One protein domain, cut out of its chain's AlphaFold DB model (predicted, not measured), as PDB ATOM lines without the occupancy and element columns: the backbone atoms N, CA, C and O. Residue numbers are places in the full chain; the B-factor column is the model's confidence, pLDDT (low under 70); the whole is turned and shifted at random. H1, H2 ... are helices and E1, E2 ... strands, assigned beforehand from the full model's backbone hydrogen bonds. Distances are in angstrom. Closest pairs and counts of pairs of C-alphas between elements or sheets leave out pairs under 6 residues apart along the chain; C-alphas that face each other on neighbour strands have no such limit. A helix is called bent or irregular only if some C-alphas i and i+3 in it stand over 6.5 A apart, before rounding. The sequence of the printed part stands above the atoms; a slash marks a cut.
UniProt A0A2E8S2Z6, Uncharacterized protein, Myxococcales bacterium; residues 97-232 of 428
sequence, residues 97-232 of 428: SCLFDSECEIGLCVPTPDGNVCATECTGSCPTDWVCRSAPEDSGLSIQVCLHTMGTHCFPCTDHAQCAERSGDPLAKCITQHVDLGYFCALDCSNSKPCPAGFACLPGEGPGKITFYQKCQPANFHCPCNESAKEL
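This is residues 97 to 232 of the 428 residues of an uncharacterized protein of Myxococcales bacterium (UniProt A0A2E8S2Z6). Four two-stranded hairpins fall into two lobes set end to end along the longest axis: the long, bent hairpin E7-E8 forms one end, with the short hairpin E5-E6 and helix H1 packed beside it, and the hairpins E1-E2 and E3-E4 form the other lobe. The last stretch runs back from E8 to the lobe of E1-E2 and E3-E4, where the short helix H2 packs on the hairpin E1-E2. The printed part has 136 residues, with two named helices and eight named strands in the order E1 E2 E3 E4 H1 E5 E6 E7 E8 H2; each pair makes its own antiparallel sheet. The class is mixed, helices and strands, with under half of the residues, 55, in named elements. The whole is compact, with a radius of gyration of the C-alphas of 14.6 A and spans of 42 by 30 by 25 A.

E7, residues 199 to 206, and E8, residues 209 to 218, form an antiparallel hairpin at 159 degrees; N 202 and O 215 are 2.9 A apart, within hydrogen-bond range. E7 bends by 70 degrees at residue 202 and E8 by 78 degrees at residue 214. The hairpin of E5, residues 173 to 175, and E6, residues 184 to 186, has N 175 and O 184 2.9 A apart. The closest C-alphas of E5 and E7 are those of Ile 175 and Gly 206, 4.7 A; of E6 and E8, Ala 186 and Lys 215, 5.8 A. H1, residues 160 to 167, comes closest to E5 at the C-alphas of His 160 and Lys 173, 4.8 A. In the hairpin of E3, residues 130 to 134, and E4, residues 144 to 148, N 145 and O 133 are 2.8 A apart. Residues 120 to 121 pair antiparallel with residues 145 to 146 of E4. In the hairpin of E1, residues 109 to 112, and E2, residues 115 to 118, N 110 and O 117 are 2.8 A apart. The closest C-alphas of E1 and E4 are those of Thr 112 and His 148, 5.8 A. H2, residues 227 to 231, comes closest to E2 at the C-alphas of Ser 228 and Gly 115, 5.0 A. E3 and E7 are apart. Each O i to N i+4 pair is within hydrogen-bond range in H2, and 2 of 4 are in H1.

E1 begins at C-alpha 109, (10.423, 44.350, 41.535). E7 is 18.4 A long and E8 21.2 A; E4 is 13.0 A, E3 12.7 A and H1 11.2 A. C-alpha 218 ends E8 at (3.616, 26.281, 58.549), and C-alpha 231 ends H2 at (-1.047, 42.651, 44.779).

The C-alphas farthest apart are those of Glu 105 and Ile 210, 43.7 A. The printed part has no cut. The links E2 to E3, E4 to H1 and E6 to E7 are long. The mean pLDDT of the printed part is 83.8; residues 137 to 138, 179 and 208 to 210 are under 70.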
ATOM      1  N   SER A  97      10.360  50.116  48.248       90.31
ATOM      2  CA  SER A  97       9.108  49.405  47.948       90.31
ATOM      3  C   SER A  97       8.542  49.738  46.565       90.31
ATOM      4  O   SER A  97       8.480  50.905  46.163       90.31
ATOM      5  N   CYS A  98       8.083  48.720  45.839       89.31
ATOM      6  CA  CYS A  98       7.618  48.825  44.455       89.31
ATOM      7  C   CYS A  98       6.318  48.055  44.216       89.31
ATOM      8  O   CYS A  98       6.015  47.117  44.940       89.31
ATOM      9  N   LEU A  99       5.574  48.457  43.185       84.94
ATOM     10  CA  LEU A  99       4.378  47.767  42.691       84.94
ATOM     11  C   LEU A  99       4.595  47.137  41.305       84.94
ATOM     12  O   LEU A  99       3.882  46.213  40.925       84.94
ATOM     13  N   PHE A 100       5.569  47.641  40.538       84.56
ATOM     14  CA  PHE A 100       5.855  47.200  39.171       84.56
ATOM     15  C   PHE A 100       7.358  47.262  38.882       84.56
ATOM     16  O   PHE A 100       8.046  48.165  39.361       84.56
ATOM     17  N   ASP A 101       7.853  46.379  38.013       87.38
ATOM     18  CA  ASP A 101       9.254  46.353  37.559       87.38
ATOM     19  C   ASP A 101       9.754  47.703  37.034       87.38
ATOM     20  O   ASP A 101      10.883  48.114  37.308       87.38
ATOM     21  N   SER A 102       8.891  48.434  36.320       88.81
ATOM     22  CA  SER A 102       9.200  49.749  35.753       88.81
ATOM     23  C   SER A 102       9.416  50.851  36.793       88.81
ATOM     24  O   SER A 102       9.813  51.952  36.422       88.81
ATOM     25  N   GLU A 103       9.134  50.597  38.073       91.81
ATOM     26  CA  GLU A 103       9.442  51.537  39.151       91.81
ATOM     27  C   GLU A 103      10.892  51.438  39.645       91.81
ATOM     28  O   GLU A 103      11.296  52.310  40.401       91.81
ATOM     29  N   CYS A 104      11.670  50.419  39.258       91.94
ATOM     30  CA  CYS A 104      12.965  50.090  39.868       91.94
ATOM     31  C   CYS A 104      14.171  50.380  38.958       91.94
ATOM     32  O   CYS A 104      14.102  50.151  37.752       91.94
ATOM     33  N   GLU A 105      15.313  50.802  39.525       91.56
ATOM     34  CA  GLU A 105      16.532  51.164  38.761       91.56
ATOM     35  C   GLU A 105      17.012  50.073  37.789       91.56
ATOM     36  O   GLU A 105      17.448  50.385  36.679       91.56
ATOM     37  N   ILE A 106      16.925  48.798  38.190       89.19
ATOM     38  CA  ILE A 106      17.328  47.649  37.359       89.19
ATOM     39  C   ILE A 106      16.167  47.000  36.591       89.19
ATOM     40  O   ILE A 106      16.370  45.969  35.956       89.19
ATOM     41  N   GLY A 107      14.964  47.585  36.637       89.25
ATOM     42  CA  GLY A 107      13.782  47.060  35.950       89.25
ATOM     43  C   GLY A 107      13.247  45.751  36.533       89.25
ATOM     44  O   GLY A 107      12.817  44.897  35.766       89.25
ATOM     45  N   LEU A 108      13.328  45.558  37.858       89.56
ATOM     46  CA  LEU A 108      12.818  44.361  38.534       89.56
ATOM     47  C   LEU A 108      12.351  44.648  39.971       89.56
ATOM     48  O   LEU A 108      13.120  45.137  40.806       89.56
ATOM     49  N   CYS A 109      11.109  44.271  40.253       88.38
ATOM     50  CA  CYS A 109      10.423  44.350  41.535       88.38
ATOM     51  C   CYS A 109      10.230  42.923  42.084       88.38
ATOM     52  O   CYS A 109       9.734  42.052  41.374       88.38
ATOM     53  N   VAL A 110      10.670  42.639  43.317       86.94
ATOM     54  CA  VAL A 110      10.681  41.271  43.875       86.94
ATOM     55  C   VAL A 110       9.956  41.159  45.214       86.94
ATOM     56  O   VAL A 110      10.070  42.051  46.061       86.94
ATOM     57  N   PRO A 111       9.259  40.037  45.459       84.69
ATOM     58  CA  PRO A 111       8.478  39.860  46.668       84.69
ATOM     59  C   PRO A 111       9.346  39.595  47.894       84.69
ATOM     60  O   PRO A 111      10.316  38.833  47.863       84.69
ATOM     61  N   THR A 112       8.922  40.167  49.015       81.81
ATOM     62  CA  THR A 112       9.365  39.817  50.368       81.81
ATOM     63  C   THR A 112       8.135  39.488  51.233       81.81
ATOM     64  O   THR A 112       7.002  39.729  50.800       81.81
ATOM     65  N   PRO A 113       8.310  38.934  52.449       74.19
ATOM     66  CA  PRO A 113       7.207  38.734  53.390       74.19
ATOM     67  C   PRO A 113       6.489  40.032  53.780       74.19
ATOM     68  O   PRO A 113       5.288  39.999  54.027       74.19
ATOM     69  N   ASP A 114       7.215  41.154  53.794       80.50
ATOM     70  CA  ASP A 114       6.736  42.476  54.214       80.50
ATOM     71  C   ASP A 114       6.273  43.356  53.026       80.50
ATOM     72  O   ASP A 114       6.044  44.554  53.194       80.50
ATOM     73  N   GLY A 115       6.151  42.776  51.823       78.69
ATOM     74  CA  GLY A 115       5.754  43.454  50.580       78.69
ATOM     75  C   GLY A 115       6.815  43.402  49.471       78.69
ATOM     76  O   GLY A 115       7.909  42.858  49.653       78.69
ATOM     77  N   ASN A 116       6.489  43.957  48.306       86.56
ATOM     78  CA  ASN A 116       7.361  43.995  47.129       86.56
ATOM     79  C   ASN A 116       8.429  45.110  47.228       86.56
ATOM     80  O   ASN A 116       8.127  46.246  47.604       86.56
ATOM     81  N   VAL A 117       9.689  44.805  46.880       91.25
ATOM     82  CA  VAL A 117      10.817  45.765  46.881       91.25
ATOM     83  C   VAL A 117      11.705  45.634  45.643       91.25
ATOM     84  O   VAL A 117      11.838  44.555  45.068       91.25
ATOM     85  N   CYS A 118      12.351  46.724  45.236       92.75
ATOM     86  CA  CYS A 118      13.234  46.737  44.076       92.75
ATOM     87  C   CYS A 118      14.447  45.826  44.281       92.75
ATOM     88  O   CYS A 118      15.143  45.913  45.297       92.75
ATOM     89  N   ALA A 119      14.707  44.956  43.307       90.81
ATOM     90  CA  ALA A 119      15.745  43.941  43.407       90.81
ATOM     91  C   ALA A 119      17.167  44.536  43.454       90.81
ATOM     92  O   ALA A 119      17.442  45.620  42.937       90.81
ATOM     93  N   THR A 120      18.097  43.783  44.045       93.00
ATOM     94  CA  THR A 120      19.520  44.147  44.140       93.00
ATOM     95  C   THR A 120      20.347  43.209  43.269       93.00
ATOM     96  O   THR A 120      20.322  42.001  43.507       93.00
ATOM     97  N   GLU A 121      21.112  43.728  42.302       92.75
ATOM     98  CA  GLU A 121      22.069  42.915  41.529       92.75
ATOM     99  C   GLU A 121      23.148  42.317  42.454       92.75
ATOM    100  O   GLU A 121      23.625  42.964  43.391       92.75
ATOM    101  N   CYS A 122      23.546  41.067  42.211       91.19
ATOM    102  CA  CYS A 122      24.487  40.338  43.055       91.19
ATOM    103  C   CYS A 122      25.508  39.532  42.245       91.19
ATOM    104  O   CYS A 122      25.250  39.060  41.144       91.19
ATOM    105  N   THR A 123      26.688  39.320  42.833       86.38
ATOM    106  CA  THR A 123      27.777  38.509  42.248       86.38
ATOM    107  C   THR A 123      28.165  37.322  43.145       86.38
ATOM    108  O   THR A 123      29.309  36.870  43.160       86.38
ATOM    109  N   GLY A 124      27.194  36.814  43.914       77.50
ATOM    110  CA  GLY A 124      27.323  35.631  44.778       77.50
ATOM    111  C   GLY A 124      27.111  35.875  46.279       77.50
ATOM    112  O   GLY A 124      27.053  34.913  47.040       77.50
ATOM    113  N   SER A 125      26.962  37.128  46.719       84.38
ATOM    114  CA  SER A 125      26.658  37.492  48.113       84.38
ATOM    115  C   SER A 125      25.437  38.404  48.202       84.38
ATOM    116  O   SER A 125      25.365  39.387  47.467       84.38
ATOM    117  N   CYS A 126      24.538  38.111  49.141       87.81
ATOM    118  CA  CYS A 126      23.321  38.869  49.438       87.81
ATOM    119  C   CYS A 126      23.185  39.100  50.957       87.81
ATOM    120  O   CYS A 126      23.958  38.510  51.722       87.81
ATOM    121  N   PRO A 127      22.241  39.947  51.413       87.38
ATOM    122  CA  PRO A 127      21.910  40.084  52.833       87.38
ATOM    123  C   PRO A 127      21.432  38.767  53.470       87.38
ATOM    124  O   PRO A 127      21.091  37.811  52.773       87.38
ATOM    125  N   THR A 128      21.379  38.720  54.804       82.38
ATOM    126  CA  THR A 128      20.787  37.596  55.551       82.38
ATOM    127  C   THR A 128      19.364  37.319  55.064       82.38
ATOM    128  O   THR A 128      18.614  38.261  54.846       82.38
ATOM    129  N   ASP A 129      19.013  36.042  54.891       77.75
ATOM    130  CA  ASP A 129      17.719  35.553  54.382       77.75
ATOM    131  C   ASP A 129      17.406  35.861  52.898       77.75
ATOM    132  O   ASP A 129      16.336  35.499  52.400       77.75
ATOM    133  N   TRP A 130      18.380  36.388  52.145       86.88
ATOM    134  CA  TRP A 130      18.353  36.517  50.682       86.88
ATOM    135  C   TRP A 130      19.362  35.567  50.012       86.88
ATOM    136  O   TRP A 130      20.434  35.291  50.551       86.88
ATOM    137  N   VAL A 131      19.059  35.094  48.798       84.25
ATOM    138  CA  VAL A 131      19.958  34.237  47.999       84.25
ATOM    139  C   VAL A 131      20.191  34.856  46.625       84.25
ATOM    140  O   VAL A 131      19.250  35.284  45.963       84.25
ATOM    141  N   CYS A 132      21.452  34.873  46.187       87.94
ATOM    142  CA  CYS A 132      21.830  35.328  44.851       87.94
ATOM    143  C   CYS A 132      21.426  34.277  43.807       87.94
ATOM    144  O   CYS A 132      21.906  33.139  43.854       87.94
ATOM    145  N   ARG A 133      20.513  34.638  42.904       85.81
ATOM    146  CA  ARG A 133      19.895  33.767  41.888       85.81
ATOM    147  C   ARG A 133      19.851  34.495  40.548       85.81
ATOM    148  O   ARG A 133      20.074  35.698  40.508       85.81
ATOM    149  N   SER A 134      19.593  33.790  39.448       84.81
ATOM    150  CA  SER A 134      19.217  34.468  38.197       84.81
ATOM    151  C   SER A 134      17.950  35.297  38.424       84.81
ATOM    152  O   SER A 134      17.109  34.902  39.233       84.81
ATOM    153  N   ALA A 135      17.808  36.417  37.715       82.75
ATOM    154  CA  ALA A 135      16.519  37.097  37.629       82.75
ATOM    155  C   ALA A 135      15.443  36.160  37.019       82.75
ATOM    156  O   ALA A 135      15.805  35.254  36.259       82.75
ATOM    157  N   PRO A 136      14.150  36.354  37.346       75.19
ATOM    158  CA  PRO A 136      13.041  35.625  36.723       75.19
ATOM    159  C   PRO A 136      13.065  35.744  35.187       75.19
ATOM    160  O   PRO A 136      13.413  36.805  34.661       75.19
ATOM    161  N   GLU A 137      12.761  34.671  34.447       69.88
ATOM    162  CA  GLU A 137      12.944  34.645  32.979       69.88
ATOM    163  C   GLU A 137      11.994  35.613  32.244       69.88
ATOM    164  O   GLU A 137      12.363  36.203  31.226       69.88
ATOM    165  N   ASP A 138      10.812  35.838  32.814       69.31
ATOM    166  CA  ASP A 138       9.785  36.800  32.413       69.31
ATOM    167  C   ASP A 138      10.230  38.270  32.522       69.31
ATOM    168  O   ASP A 138       9.791  39.095  31.719       69.31
ATOM    169  N   SER A 139      11.185  38.596  33.405       72.81
ATOM    170  CA  SER A 139      11.803  39.936  33.461       72.81
ATOM    171  C   SER A 139      12.649  40.276  32.223       72.81
ATOM    172  O   SER A 139      12.975  41.436  31.973       72.81
ATOM    173  N   GLY A 140      13.072  39.264  31.454       78.88
ATOM    174  CA  GLY A 140      13.996  39.419  30.329       78.88
ATOM    175  C   GLY A 140      15.436  39.801  30.715       78.88
ATOM    176  O   GLY A 140      16.259  40.045  29.827       78.88
ATOM    177  N   LEU A 141      15.772  39.853  32.011       81.69
ATOM    178  CA  LEU A 141      17.081  40.281  32.505       81.69
ATOM    179  C   LEU A 141      18.075  39.113  32.607       81.69
ATOM    180  O   LEU A 141      17.883  38.163  33.359       81.69
ATOM    181  N   SER A 142      19.221  39.215  31.928       84.25
ATOM    182  CA  SER A 142      20.294  38.207  31.995       84.25
ATOM    183  C   SER A 142      21.311  38.474  33.122       84.25
ATOM    184  O   SER A 142      22.522  38.397  32.893       84.25
ATOM    185  N   ILE A 143      20.835  38.845  34.313       87.44
ATOM    186  CA  ILE A 143      21.659  39.197  35.486       87.44
ATOM    187  C   ILE A 143      21.371  38.263  36.669       87.44
ATOM    188  O   ILE A 143      20.424  37.474  36.639       87.44
ATOM    189  N   GLN A 144      22.185  38.356  37.722       90.69
ATOM    190  CA  GLN A 144      21.870  37.743  39.012       90.69
ATOM    191  C   GLN A 144      21.390  38.799  40.004       90.69
ATOM    192  O   GLN A 144      21.984  39.870  40.110       90.69
ATOM    193  N   VAL A 145      20.335  38.480  40.749       90.94
ATOM    194  CA  VAL A 145      19.741  39.335  41.779       90.94
ATOM    195  C   VAL A 145      19.581  38.586  43.096       90.94
ATOM    196  O   VAL A 145      19.473  37.357  43.146       90.94
ATOM    197  N   CYS A 146      19.565  39.337  44.189       89.56
ATOM    198  CA  CYS A 146      19.124  38.826  45.473       89.56
ATOM    199  C   CYS A 146      17.608  38.607  45.432       89.56
ATOM    200  O   CYS A 146      16.858  39.562  45.255       89.56
ATOM    201  N   LEU A 147      17.165  37.368  45.665       86.38
ATOM    202  CA  LEU A 147      15.761  37.027  45.917       86.38
ATOM    203  C   LEU A 147      15.577  36.660  47.396       86.38
ATOM    204  O   LEU A 147      16.403  35.937  47.966       86.38
ATOM    205  N   HIS A 148      14.512  37.158  48.029       85.75
ATOM    206  CA  HIS A 148      14.225  36.866  49.433       85.75
ATOM    207  C   HIS A 148      13.767  35.410  49.573       85.75
ATOM    208  O   HIS A 148      12.812  34.994  48.918       85.75
ATOM    209  N   THR A 149      14.393  34.625  50.454       77.44
ATOM    210  CA  THR A 149      14.089  33.183  50.607       77.44
ATOM    211  C   THR A 149      12.609  32.914  50.886       77.44
ATOM    212  O   THR A 149      12.022  32.006  50.307       77.44
ATOM    213  N   MET A 150      11.999  33.734  51.744       76.94
ATOM    214  CA  MET A 150      10.570  33.681  52.078       76.94
ATOM    215  C   MET A 150       9.658  34.533  51.192       76.94
ATOM    216  O   MET A 150       8.454  34.520  51.416       76.94
ATOM    217  N   GLY A 151      10.186  35.259  50.201       78.00
ATOM    218  CA  GLY A 151       9.391  36.201  49.404       78.00
ATOM    219  C   GLY A 151       8.200  35.548  48.710       78.00
ATOM    220  O   GLY A 151       7.077  36.025  48.817       78.00
ATOM    221  N   THR A 152       8.450  34.394  48.088       82.88
ATOM    222  CA  THR A 152       7.450  33.580  47.384       82.88
ATOM    223  C   THR A 152       7.020  32.339  48.173       82.88
ATOM    224  O   THR A 152       6.493  31.391  47.589       82.88
ATOM    225  N   HIS A 153       7.328  32.258  49.471       84.75
ATOM    226  CA  HIS A 153       6.870  31.134  50.288       84.75
ATOM    227  C   HIS A 153       5.415  31.367  50.695       84.75
ATOM    228  O   HIS A 153       5.012  32.507  50.904       84.75
ATOM    229  N   CYS A 154       4.615  30.301  50.768       86.31
ATOM    230  CA  CYS A 154       3.164  30.389  50.944       86.31
ATOM    231  C   CYS A 154       2.409  31.148  49.828       86.31
ATOM    232  O   CYS A 154       1.216  31.391  49.967       86.31
ATOM    233  N   PHE A 155       3.049  31.454  48.691       90.62
ATOM    234  CA  PHE A 155       2.341  31.937  47.500       90.62
ATOM    235  C   PHE A 155       1.351  30.875  46.984       90.62
ATOM    236  O   PHE A 155       1.769  29.723  46.824       90.62
ATOM    237  N   PRO A 156       0.101  31.246  46.654       92.38
ATOM    238  CA  PRO A 156      -0.815  30.409  45.882       92.38
ATOM    239  C   PRO A 156      -0.216  29.988  44.531       92.38
ATOM    240  O   PRO A 156       0.536  30.744  43.894       92.38
ATOM    241  N   CYS A 157      -0.527  28.764  44.106       92.12
ATOM    242  CA  CYS A 157      -0.016  28.179  42.872       92.12
ATOM    243  C   CYS A 157      -0.926  27.072  42.330       92.12
ATOM    244  O   CYS A 157      -1.596  26.371  43.086       92.12
ATOM    245  N   THR A 158      -0.880  26.861  41.014       90.56
ATOM    246  CA  THR A 158      -1.528  25.721  40.336       90.56
ATOM    247  C   THR A 158      -0.555  24.583  40.035       90.56
ATOM    248  O   THR A 158      -0.970  23.438  39.874       90.56
ATOM    249  N   ASP A 159       0.748  24.869  39.936       90.88
ATOM    250  CA  ASP A 159       1.749  23.903  39.485       90.88
ATOM    251  C   ASP A 159       3.158  24.149  40.055       90.88
ATOM    252  O   ASP A 159       3.494  25.186  40.626       90.88
ATOM    253  N   HIS A 160       4.020  23.144  39.900       90.75
ATOM    254  CA  HIS A 160       5.393  23.163  40.398       90.75
ATOM    255  C   HIS A 160       6.347  24.140  39.688       90.75
ATOM    256  O   HIS A 160       7.417  24.400  40.247       90.75
ATOM    257  N   ALA A 161       6.037  24.606  38.475       89.62
ATOM    258  CA  ALA A 161       6.906  25.483  37.694       89.62
ATOM    259  C   ALA A 161       6.795  26.929  38.187       89.62
ATOM    260  O   ALA A 161       7.829  27.516  38.495       89.62
ATOM    261  N   GLN A 162       5.575  27.429  38.423       90.25
ATOM    262  CA  GLN A 162       5.326  28.759  39.010       90.25
ATOM    263  C   GLN A 162       6.164  29.013  40.274       90.25
ATOM    264  O   GLN A 162       6.761  30.072  40.451       90.25
ATOM    265  N   CYS A 163       6.251  28.017  41.161       88.81
ATOM    266  CA  CYS A 163       7.041  28.130  42.388       88.81
ATOM    267  C   CYS A 163       8.553  28.099  42.152       88.81
ATOM    268  O   CYS A 163       9.299  28.672  42.946       88.81
ATOM    269  N   ALA A 164       9.021  27.413  41.109       86.50
ATOM    270  CA  ALA A 164      10.439  27.337  40.772       86.50
ATOM    271  C   ALA A 164      10.927  28.603  40.053       86.50
ATOM    272  O   ALA A 164      12.011  29.093  40.362       86.50
ATOM    273  N   GLU A 165      10.100  29.141  39.160       82.94
ATOM    274  CA  GLU A 165      10.299  30.388  38.422       82.94
ATOM    275  C   GLU A 165      10.332  31.591  39.372       82.94
ATOM    276  O   GLU A 165      11.398  32.169  39.582       82.94
ATOM    277  N   ARG A 166       9.218  31.880  40.063       80.75
ATOM    278  CA  ARG A 166       9.089  33.047  40.961       80.75
ATOM    279  C   ARG A 166      10.166  33.087  42.055       80.75
ATOM    280  O   ARG A 166      10.610  34.161  42.447       80.75
ATOM    281  N   SER A 167      10.586  31.926  42.571       78.19
ATOM    282  CA  SER A 167      11.604  31.845  43.633       78.19
ATOM    283  C   SER A 167      13.049  31.773  43.123       78.19
ATOM    284  O   SER A 167      13.983  31.926  43.916       78.19
ATOM    285  N   GLY A 168      13.260  31.454  41.842       74.19
ATOM    286  CA  GLY A 168      14.554  31.029  41.304       74.19
ATOM    287  C   GLY A 168      15.110  29.730  41.921       74.19
ATOM    288  O   GLY A 168      16.323  29.511  41.890       74.19
ATOM    289  N   ASP A 169      14.273  28.883  42.537       78.44
ATOM    290  CA  ASP A 169      14.667  27.586  43.105       78.44
ATOM    291  C   ASP A 169      14.061  26.407  42.319       78.44
ATOM    292  O   ASP A 169      12.882  26.092  42.500       78.44
ATOM    293  N   PRO A 170      14.839  25.643  41.527       83.44
ATOM    294  CA  PRO A 170      14.312  24.472  40.816       83.44
ATOM    295  C   PRO A 170      13.750  23.385  41.759       83.44
ATOM    296  O   PRO A 170      13.008  22.492  41.326       83.44
ATOM    297  N   LEU A 171      14.077  23.443  43.056       85.88
ATOM    298  CA  LEU A 171      13.604  22.527  44.090       85.88
ATOM    299  C   LEU A 171      12.397  23.065  44.880       85.88
ATOM    300  O   LEU A 171      11.815  22.283  45.640       85.88
ATOM    301  N   ALA A 172      11.971  24.321  44.699       87.19
ATOM    302  CA  ALA A 172      10.682  24.792  45.219       87.19
ATOM    303  C   ALA A 172       9.532  24.044  44.530       87.19
ATOM    304  O   ALA A 172       9.625  23.707  43.348       87.19
ATOM    305  N   LYS A 173       8.465  23.717  45.261       91.81
ATOM    306  CA  LYS A 173       7.327  22.948  44.733       91.81
ATOM    307  C   LYS A 173       6.019  23.508  45.275       91.81
ATOM    308  O   LYS A 173       5.926  23.787  46.464       91.81
ATOM    309  N   CYS A 174       5.031  23.630  44.396       92.19
ATOM    310  CA  CYS A 174       3.631  23.794  44.775       92.19
ATOM    311  C   CYS A 174       3.156  22.511  45.468       92.19
ATOM    312  O   CYS A 174       3.301  21.446  44.863       92.19
ATOM    313  N   ILE A 175       2.682  22.592  46.714       91.19
ATOM    314  CA  ILE A 175       2.230  21.434  47.501       91.19
ATOM    315  C   ILE A 175       1.034  21.753  48.408       91.19
ATOM    316  O   ILE A 175       0.798  22.918  48.720       91.19
ATOM    317  N   THR A 176       0.337  20.720  48.885       86.56
ATOM    318  CA  THR A 176      -0.697  20.825  49.929       86.56
ATOM    319  C   THR A 176      -0.591  19.727  51.003       86.56
ATOM    320  O   THR A 176       0.198  18.786  50.871       86.56
ATOM    321  N   GLN A 177      -1.396  19.874  52.065       74.44
ATOM    322  CA  GLN A 177      -1.829  18.810  52.985       74.44
ATOM    323  C   GLN A 177      -3.313  18.428  52.812       74.44
ATOM    324  O   GLN A 177      -3.711  17.373  53.291       74.44
ATOM    325  N   HIS A 178      -4.135  19.290  52.201       74.00
ATOM    326  CA  HIS A 178      -5.571  19.076  51.998       74.00
ATOM    327  C   HIS A 178      -6.028  19.908  50.799       74.00
ATOM    328  O   HIS A 178      -5.806  21.120  50.770       74.00
ATOM    329  N   VAL A 179      -6.654  19.267  49.817       69.75
ATOM    330  CA  VAL A 179      -6.997  19.874  48.519       69.75
ATOM    331  C   VAL A 179      -7.843  21.150  48.645       69.75
ATOM    332  O   VAL A 179      -7.568  22.133  47.966       69.75
ATOM    333  N   ASP A 180      -8.766  21.213  49.605       73.94
ATOM    334  CA  ASP A 180      -9.718  22.326  49.807       73.94
ATOM    335  C   ASP A 180      -9.102  23.580  50.438       73.94
ATOM    336  O   ASP A 180      -9.635  24.691  50.303       73.94
ATOM    337  N   LEU A 181      -7.959  23.407  51.112       78.06
ATOM    338  CA  LEU A 181      -7.108  24.505  51.574       78.06
ATOM    339  C   LEU A 181      -6.273  25.089  50.424       78.06
ATOM    340  O   LEU A 181      -5.742  26.189  50.559       78.06
ATOM    341  N   GLY A 182      -6.171  24.361  49.311       86.00
ATOM    342  CA  GLY A 182      -5.366  24.691  48.148       86.00
ATOM    343  C   GLY A 182      -3.891  24.329  48.279       86.00
ATOM    344  O   GLY A 182      -3.415  23.807  49.291       86.00
ATOM    345  N   TYR A 183      -3.158  24.588  47.202       91.25
ATOM    346  CA  TYR A 183      -1.726  24.345  47.065       91.25
ATOM    347  C   TYR A 183      -0.911  25.644  47.151       91.25
ATOM    348  O   TYR A 183      -1.302  26.687  46.619       91.25
ATOM    349  N   PHE A 184       0.264  25.559  47.778       91.69
ATOM    350  CA  PHE A 184       1.137  26.701  48.043       91.69
ATOM    351  C   PHE A 184       2.610  26.405  47.738       91.69
ATOM    352  O   PHE A 184       3.088  25.273  47.853       91.69
ATOM    353  N   CYS A 185       3.363  27.441  47.370       91.19
ATOM    354  CA  CYS A 185       4.780  27.332  47.051       91.19
ATOM    355  C   CYS A 185       5.642  27.091  48.295       91.19
ATOM    356  O   CYS A 185       5.777  27.961  49.160       91.19
ATOM    357  N   ALA A 186       6.299  25.931  48.348       89.69
ATOM    358  CA  ALA A 186       7.126  25.504  49.469       89.69
ATOM    359  C   ALA A 186       8.602  25.279  49.101       89.69
ATOM    360  O   ALA A 186       8.926  24.677  48.069       89.69
ATOM    361  N   LEU A 187       9.510  25.743  49.971       87.00
ATOM    362  CA  LEU A 187      10.957  25.571  49.806       87.00
ATOM    363  C   LEU A 187      11.423  24.150  50.130       87.00
ATOM    364  O   LEU A 187      10.872  23.466  50.991       87.00
ATOM    365  N   ASP A 188      12.512  23.736  49.484       87.12
ATOM    366  CA  ASP A 188      13.182  22.467  49.747       87.12
ATOM    367  C   ASP A 188      13.966  22.453  51.066       87.12
ATOM    368  O   ASP A 188      14.986  23.127  51.180       87.12
ATOM    369  N   CYS A 189      13.539  21.615  52.016       87.19
ATOM    370  CA  CYS A 189      14.268  21.333  53.262       87.19
ATOM    371  C   CYS A 189      15.065  20.013  53.224       87.19
ATOM    372  O   CYS A 189      15.741  19.641  54.187       87.19
ATOM    373  N   SER A 190      15.013  19.298  52.095       84.31
ATOM    374  CA  SER A 190      15.765  18.063  51.864       84.31
ATOM    375  C   SER A 190      17.269  18.245  52.120       84.31
ATOM    376  O   SER A 190      17.837  19.311  51.888       84.31
ATOM    377  N   ASN A 191      17.947  17.165  52.523       81.75
ATOM    378  CA  ASN A 191      19.401  17.133  52.746       81.75
ATOM    379  C   ASN A 191      19.895  18.110  53.837       81.75
ATOM    380  O   ASN A 191      20.927  18.760  53.680       81.75
ATOM    381  N   SER A 192      19.166  18.185  54.956       70.62
ATOM    382  CA  SER A 192      19.519  18.981  56.145       70.62
ATOM    383  C   SER A 192      19.554  20.501  55.929       70.62
ATOM    384  O   SER A 192      20.207  21.216  56.691       70.62
ATOM    385  N   LYS A 193      18.832  21.012  54.925       79.50
ATOM    386  CA  LYS A 193      18.541  22.447  54.809       79.50
ATOM    387  C   LYS A 193      17.559  22.838  55.928       79.50
ATOM    388  O   LYS A 193      16.465  22.274  55.976       79.50
ATOM    389  N   PRO A 194      17.912  23.757  56.844       79.31
ATOM    390  CA  PRO A 194      16.994  24.180  57.895       79.31
ATOM    391  C   PRO A 194      15.840  24.989  57.299       79.31
ATOM    392  O   PRO A 194      16.047  25.796  56.393       79.31
ATOM    393  N   CYS A 195      14.637  24.807  57.840       82.50
ATOM    394  CA  CYS A 195      13.536  25.722  57.567       82.50
ATOM    395  C   CYS A 195      13.685  27.019  58.380       82.50
ATOM    396  O   CYS A 195      14.251  26.988  59.479       82.50
ATOM    397  N   PRO A 196      13.189  28.152  57.858       77.50
ATOM    398  CA  PRO A 196      13.153  29.411  58.593       77.50
ATOM    399  C   PRO A 196      12.209  29.349  59.800       77.50
ATOM    400  O   PRO A 196      11.387  28.441  59.943       77.50
ATOM    401  N   ALA A 197      12.343  30.327  60.698       76.75
ATOM    402  CA  ALA A 197      11.570  30.383  61.935       76.75
ATOM    403  C   ALA A 197      10.053  30.384  61.659       76.75
ATOM    404  O   ALA A 197       9.569  31.143  60.827       76.75
ATOM    405  N   GLY A 198       9.315  29.525  62.370       75.12
ATOM    406  CA  GLY A 198       7.875  29.301  62.170       75.12
ATOM    407  C   GLY A 198       7.529  28.112  61.262       75.12
ATOM    408  O   GLY A 198       6.409  27.609  61.339       75.12
ATOM    409  N   PHE A 199       8.486  27.607  60.476       83.50
ATOM    410  CA  PHE A 199       8.262  26.541  59.498       83.50
ATOM    411  C   PHE A 199       8.954  25.233  59.898       83.50
ATOM    412  O   PHE A 199      10.093  25.222  60.368       83.50
ATOM    413  N   ALA A 200       8.276  24.109  59.672       87.50
ATOM    414  CA  ALA A 200       8.800  22.763  59.892       87.50
ATOM    415  C   ALA A 200       9.082  22.063  58.554       87.50
ATOM    416  O   ALA A 200       8.397  22.307  57.565       87.50
ATOM    417  N   CYS A 201      10.081  21.176  58.527       89.31
ATOM    418  CA  CYS A 201      10.345  20.316  57.374       89.31
ATOM    419  C   CYS A 201       9.403  19.108  57.426       89.31
ATOM    420  O   CYS A 201       9.557  18.252  58.298       89.31
ATOM    421  N   LEU A 202       8.406  19.080  56.541       88.81
ATOM    422  CA  LEU A 202       7.299  18.119  56.550       88.81
ATOM    423  C   LEU A 202       7.054  17.553  55.136       88.81
ATOM    424  O   LEU A 202       7.341  18.242  54.151       88.81
ATOM    425  N   PRO A 203       6.532  16.315  55.004       87.69
ATOM    426  CA  PRO A 203       6.041  15.801  53.724       87.69
ATOM    427  C   PRO A 203       4.844  16.629  53.235       87.69
ATOM    428  O   PRO A 203       4.071  17.111  54.055       87.69
ATOM    429  N   GLY A 204       4.655  16.769  51.925       83.38
ATOM    430  CA  GLY A 204       3.448  17.342  51.318       83.38
ATOM    431  C   GLY A 204       3.286  16.912  49.861       83.38
ATOM    432  O   GLY A 204       4.276  16.555  49.214       83.38
ATOM    433  N   GLU A 205       2.050  16.902  49.371       86.25
ATOM    434  CA  GLU A 205       1.672  16.322  48.073       86.25
ATOM    435  C   GLU A 205       1.607  17.366  46.959       86.25
ATOM    436  O   GLU A 205       1.284  18.525  47.206       86.25
ATOM    437  N   GLY A 206       1.924  16.965  45.725       80.75
ATOM    438  CA  GLY A 206       1.886  17.842  44.553       80.75
ATOM    439  C   GLY A 206       0.553  17.786  43.791       80.75
ATOM    440  O   GLY A 206      -0.134  16.766  43.861       80.75
ATOM    441  N   PRO A 207       0.201  18.829  43.009       76.00
ATOM    442  CA  PRO A 207      -0.990  18.817  42.161       76.00
ATOM    443  C   PRO A 207      -1.077  17.555  41.289       76.00
ATOM    444  O   PRO A 207      -0.149  17.234  40.537       76.00
ATOM    445  N   GLY A 208      -2.184  16.820  41.428       66.38
ATOM    446  CA  GLY A 208      -2.488  15.612  40.657       66.38
ATOM    447  C   GLY A 208      -1.549  14.413  40.864       66.38
ATOM    448  O   GLY A 208      -1.518  13.539  39.996       66.38
ATOM    449  N   LYS A 209      -0.736  14.353  41.938       62.69
ATOM    450  CA  LYS A 209       0.185  13.223  42.187       62.69
ATOM    451  C   LYS A 209       0.416  12.903  43.665       62.69
ATOM    452  O   LYS A 209       0.943  13.733  44.401       62.69
ATOM    453  N   ILE A 210       0.295  11.609  43.985       65.25
ATOM    454  CA  ILE A 210       0.743  10.923  45.220       65.25
ATOM    455  C   ILE A 210       2.280  10.920  45.436       65.25
ATOM    456  O   ILE A 210       2.882   9.935  45.865       65.25
ATOM    457  N   THR A 211       2.970  11.999  45.060       77.62
ATOM    458  CA  THR A 211       4.418  12.174  45.237       77.62
ATOM    459  C   THR A 211       4.677  13.113  46.406       77.62
ATOM    460  O   THR A 211       4.532  14.326  46.282       77.62
ATOM    461  N   PHE A 212       5.103  12.547  47.534       80.12
ATOM    462  CA  PHE A 212       5.433  13.304  48.737       80.12
ATOM    463  C   PHE A 212       6.795  13.996  48.628       80.12
ATOM    464  O   PHE A 212       7.819  13.361  48.364       80.12
ATOM    465  N   TYR A 213       6.825  15.292  48.927       83.44
ATOM    466  CA  TYR A 213       8.035  16.106  48.959       83.44
ATOM    467  C   TYR A 213       8.348  16.591  50.378       83.44
ATOM    468  O   TYR A 213       7.468  17.097  51.061       83.44
ATOM    469  N   GLN A 214       9.611  16.511  50.813       87.56
ATOM    470  CA  GLN A 214      10.056  17.155  52.057       87.56
ATOM    471  C   GLN A 214      10.220  18.664  51.823       87.56
ATOM    472  O   GLN A 214      11.118  19.087  51.083       87.56
ATOM    473  N   LYS A 215       9.336  19.472  52.415       87.88
ATOM    474  CA  LYS A 215       9.295  20.930  52.233       87.88
ATOM    475  C   LYS A 215       9.064  21.679  53.541       87.88
ATOM    476  O   LYS A 215       8.510  21.129  54.489       87.88
ATOM    477  N   CYS A 216       9.486  22.941  53.578       87.19
ATOM    478  CA  CYS A 216       9.129  23.847  54.668       87.19
ATOM    479  C   CYS A 216       7.639  24.181  54.605       87.19
ATOM    480  O   CYS A 216       7.148  24.547  53.542       87.19
ATOM    481  N   GLN A 217       6.935  24.027  55.724       87.38
ATOM    482  CA  GLN A 217       5.493  24.256  55.836       87.38
ATOM    483  C   GLN A 217       5.149  24.898  57.193       87.38
ATOM    484  O   GLN A 217       5.852  24.628  58.177       87.38
ATOM    485  N   PRO A 218       4.098  25.738  57.280       82.88
ATOM    486  CA  PRO A 218       3.616  26.281  58.549       82.88
ATOM    487  C   PRO A 218       3.209  25.168  59.522       82.88
ATOM    488  O   PRO A 218       2.581  24.190  59.122       82.88
ATOM    489  N   ALA A 219       3.496  25.328  60.816       76.25
ATOM    490  CA  ALA A 219       3.134  24.335  61.838       76.25
ATOM    491  C   ALA A 219       1.610  24.171  62.062       76.25
ATOM    492  O   ALA A 219       1.182  23.233  62.732       76.25
ATOM    493  N   ASN A 220       0.804  25.086  61.521       75.62
ATOM    494  CA  ASN A 220      -0.661  25.066  61.483       75.62
ATOM    495  C   ASN A 220      -1.223  24.793  60.071       75.62
ATOM    496  O   ASN A 220      -2.424  24.939  59.876       75.62
ATOM    497  N   PHE A 221      -0.367  24.471  59.091       74.94
ATOM    498  CA  PHE A 221      -0.700  24.200  57.682       74.94
ATOM    499  C   PHE A 221      -1.459  25.297  56.916       74.94
ATOM    500  O   PHE A 221      -1.834  25.094  55.766       74.94
ATOM    501  N   HIS A 222      -1.636  26.478  57.508       80.19
ATOM    502  CA  HIS A 222      -2.304  27.607  56.875       80.19
ATOM    503  C   HIS A 222      -1.272  28.588  56.315       80.19
ATOM    504  O   HIS A 222      -0.479  29.161  57.068       80.19
ATOM    505  N   CYS A 223      -1.298  28.782  54.999       80.94
ATOM    506  CA  CYS A 223      -0.509  29.784  54.291       80.94
ATOM    507  C   CYS A 223      -1.358  31.050  54.075       80.94
ATOM    508  O   CYS A 223      -2.211  31.050  53.190       80.94
ATOM    509  N   PRO A 224      -1.162  32.126  54.862       78.19
ATOM    510  CA  PRO A 224      -1.859  33.385  54.629       78.19
ATOM    511  C   PRO A 224      -1.290  34.099  53.396       78.19
ATOM    512  O   PRO A 224      -0.091  34.025  53.122       78.19
ATOM    513  N   CYS A 225      -2.132  34.867  52.708       84.06
ATOM    514  CA  CYS A 225      -1.686  35.814  51.689       84.06
ATOM    515  C   CYS A 225      -0.805  36.895  52.332       84.06
ATOM    516  O   CYS A 225      -1.304  37.710  53.112       84.06
ATOM    517  N   ASN A 226       0.487  36.929  51.992       80.31
ATOM    518  CA  ASN A 226       1.302  38.125  52.210       80.31
ATOM    519  C   ASN A 226       0.924  39.203  51.176       80.31
ATOM    520  O   ASN A 226       0.300  38.895  50.159       80.31
ATOM    521  N   GLU A 227       1.282  40.463  51.424       81.38
ATOM    522  CA  GLU A 227       0.846  41.582  50.569       81.38
ATOM    523  C   GLU A 227       1.265  41.388  49.102       81.38
ATOM    524  O   GLU A 227       0.455  41.562  48.194       81.38
ATOM    525  N   SER A 228       2.473  40.866  48.876       81.50
ATOM    526  CA  SER A 228       3.000  40.512  47.555       81.50
ATOM    527  C   SER A 228       2.109  39.519  46.780       81.50
ATOM    528  O   SER A 228       1.993  39.615  45.560       81.50
ATOM    529  N   ALA A 229       1.454  38.571  47.465       85.31
ATOM    530  CA  ALA A 229       0.515  37.626  46.852       85.31
ATOM    531  C   ALA A 229      -0.872  38.235  46.574       85.31
ATOM    532  O   ALA A 229      -1.550  37.791  45.644       85.31
ATOM    533  N   LYS A 230      -1.283  39.249  47.350       86.44
ATOM    534  CA  LYS A 230      -2.532  40.008  47.151       86.44
ATOM    535  C   LYS A 230      -2.418  40.971  45.973       86.44
ATOM    536  O   LYS A 230      -3.286  40.986  45.111       86.44
ATOM    537  N   GLU A 231      -1.323  41.729  45.893       81.38
ATOM    538  CA  GLU A 231      -1.047  42.651  44.779       81.38
ATOM    539  C   GLU A 231      -1.057  41.915  43.428       81.38
ATOM    540  O   GLU A 231      -1.642  42.384  42.451       81.38
ATOM    541  N   LEU A 232      -0.493  40.703  43.397       82.88
ATOM    542  CA  LEU A 232      -0.479  39.823  42.227       82.88
ATOM    543  C   LEU A 232      -1.777  39.014  42.018       82.88
ATOM    544  O   LEU A 232      -1.849  38.260  41.050       82.88
TER     545      LEU A 232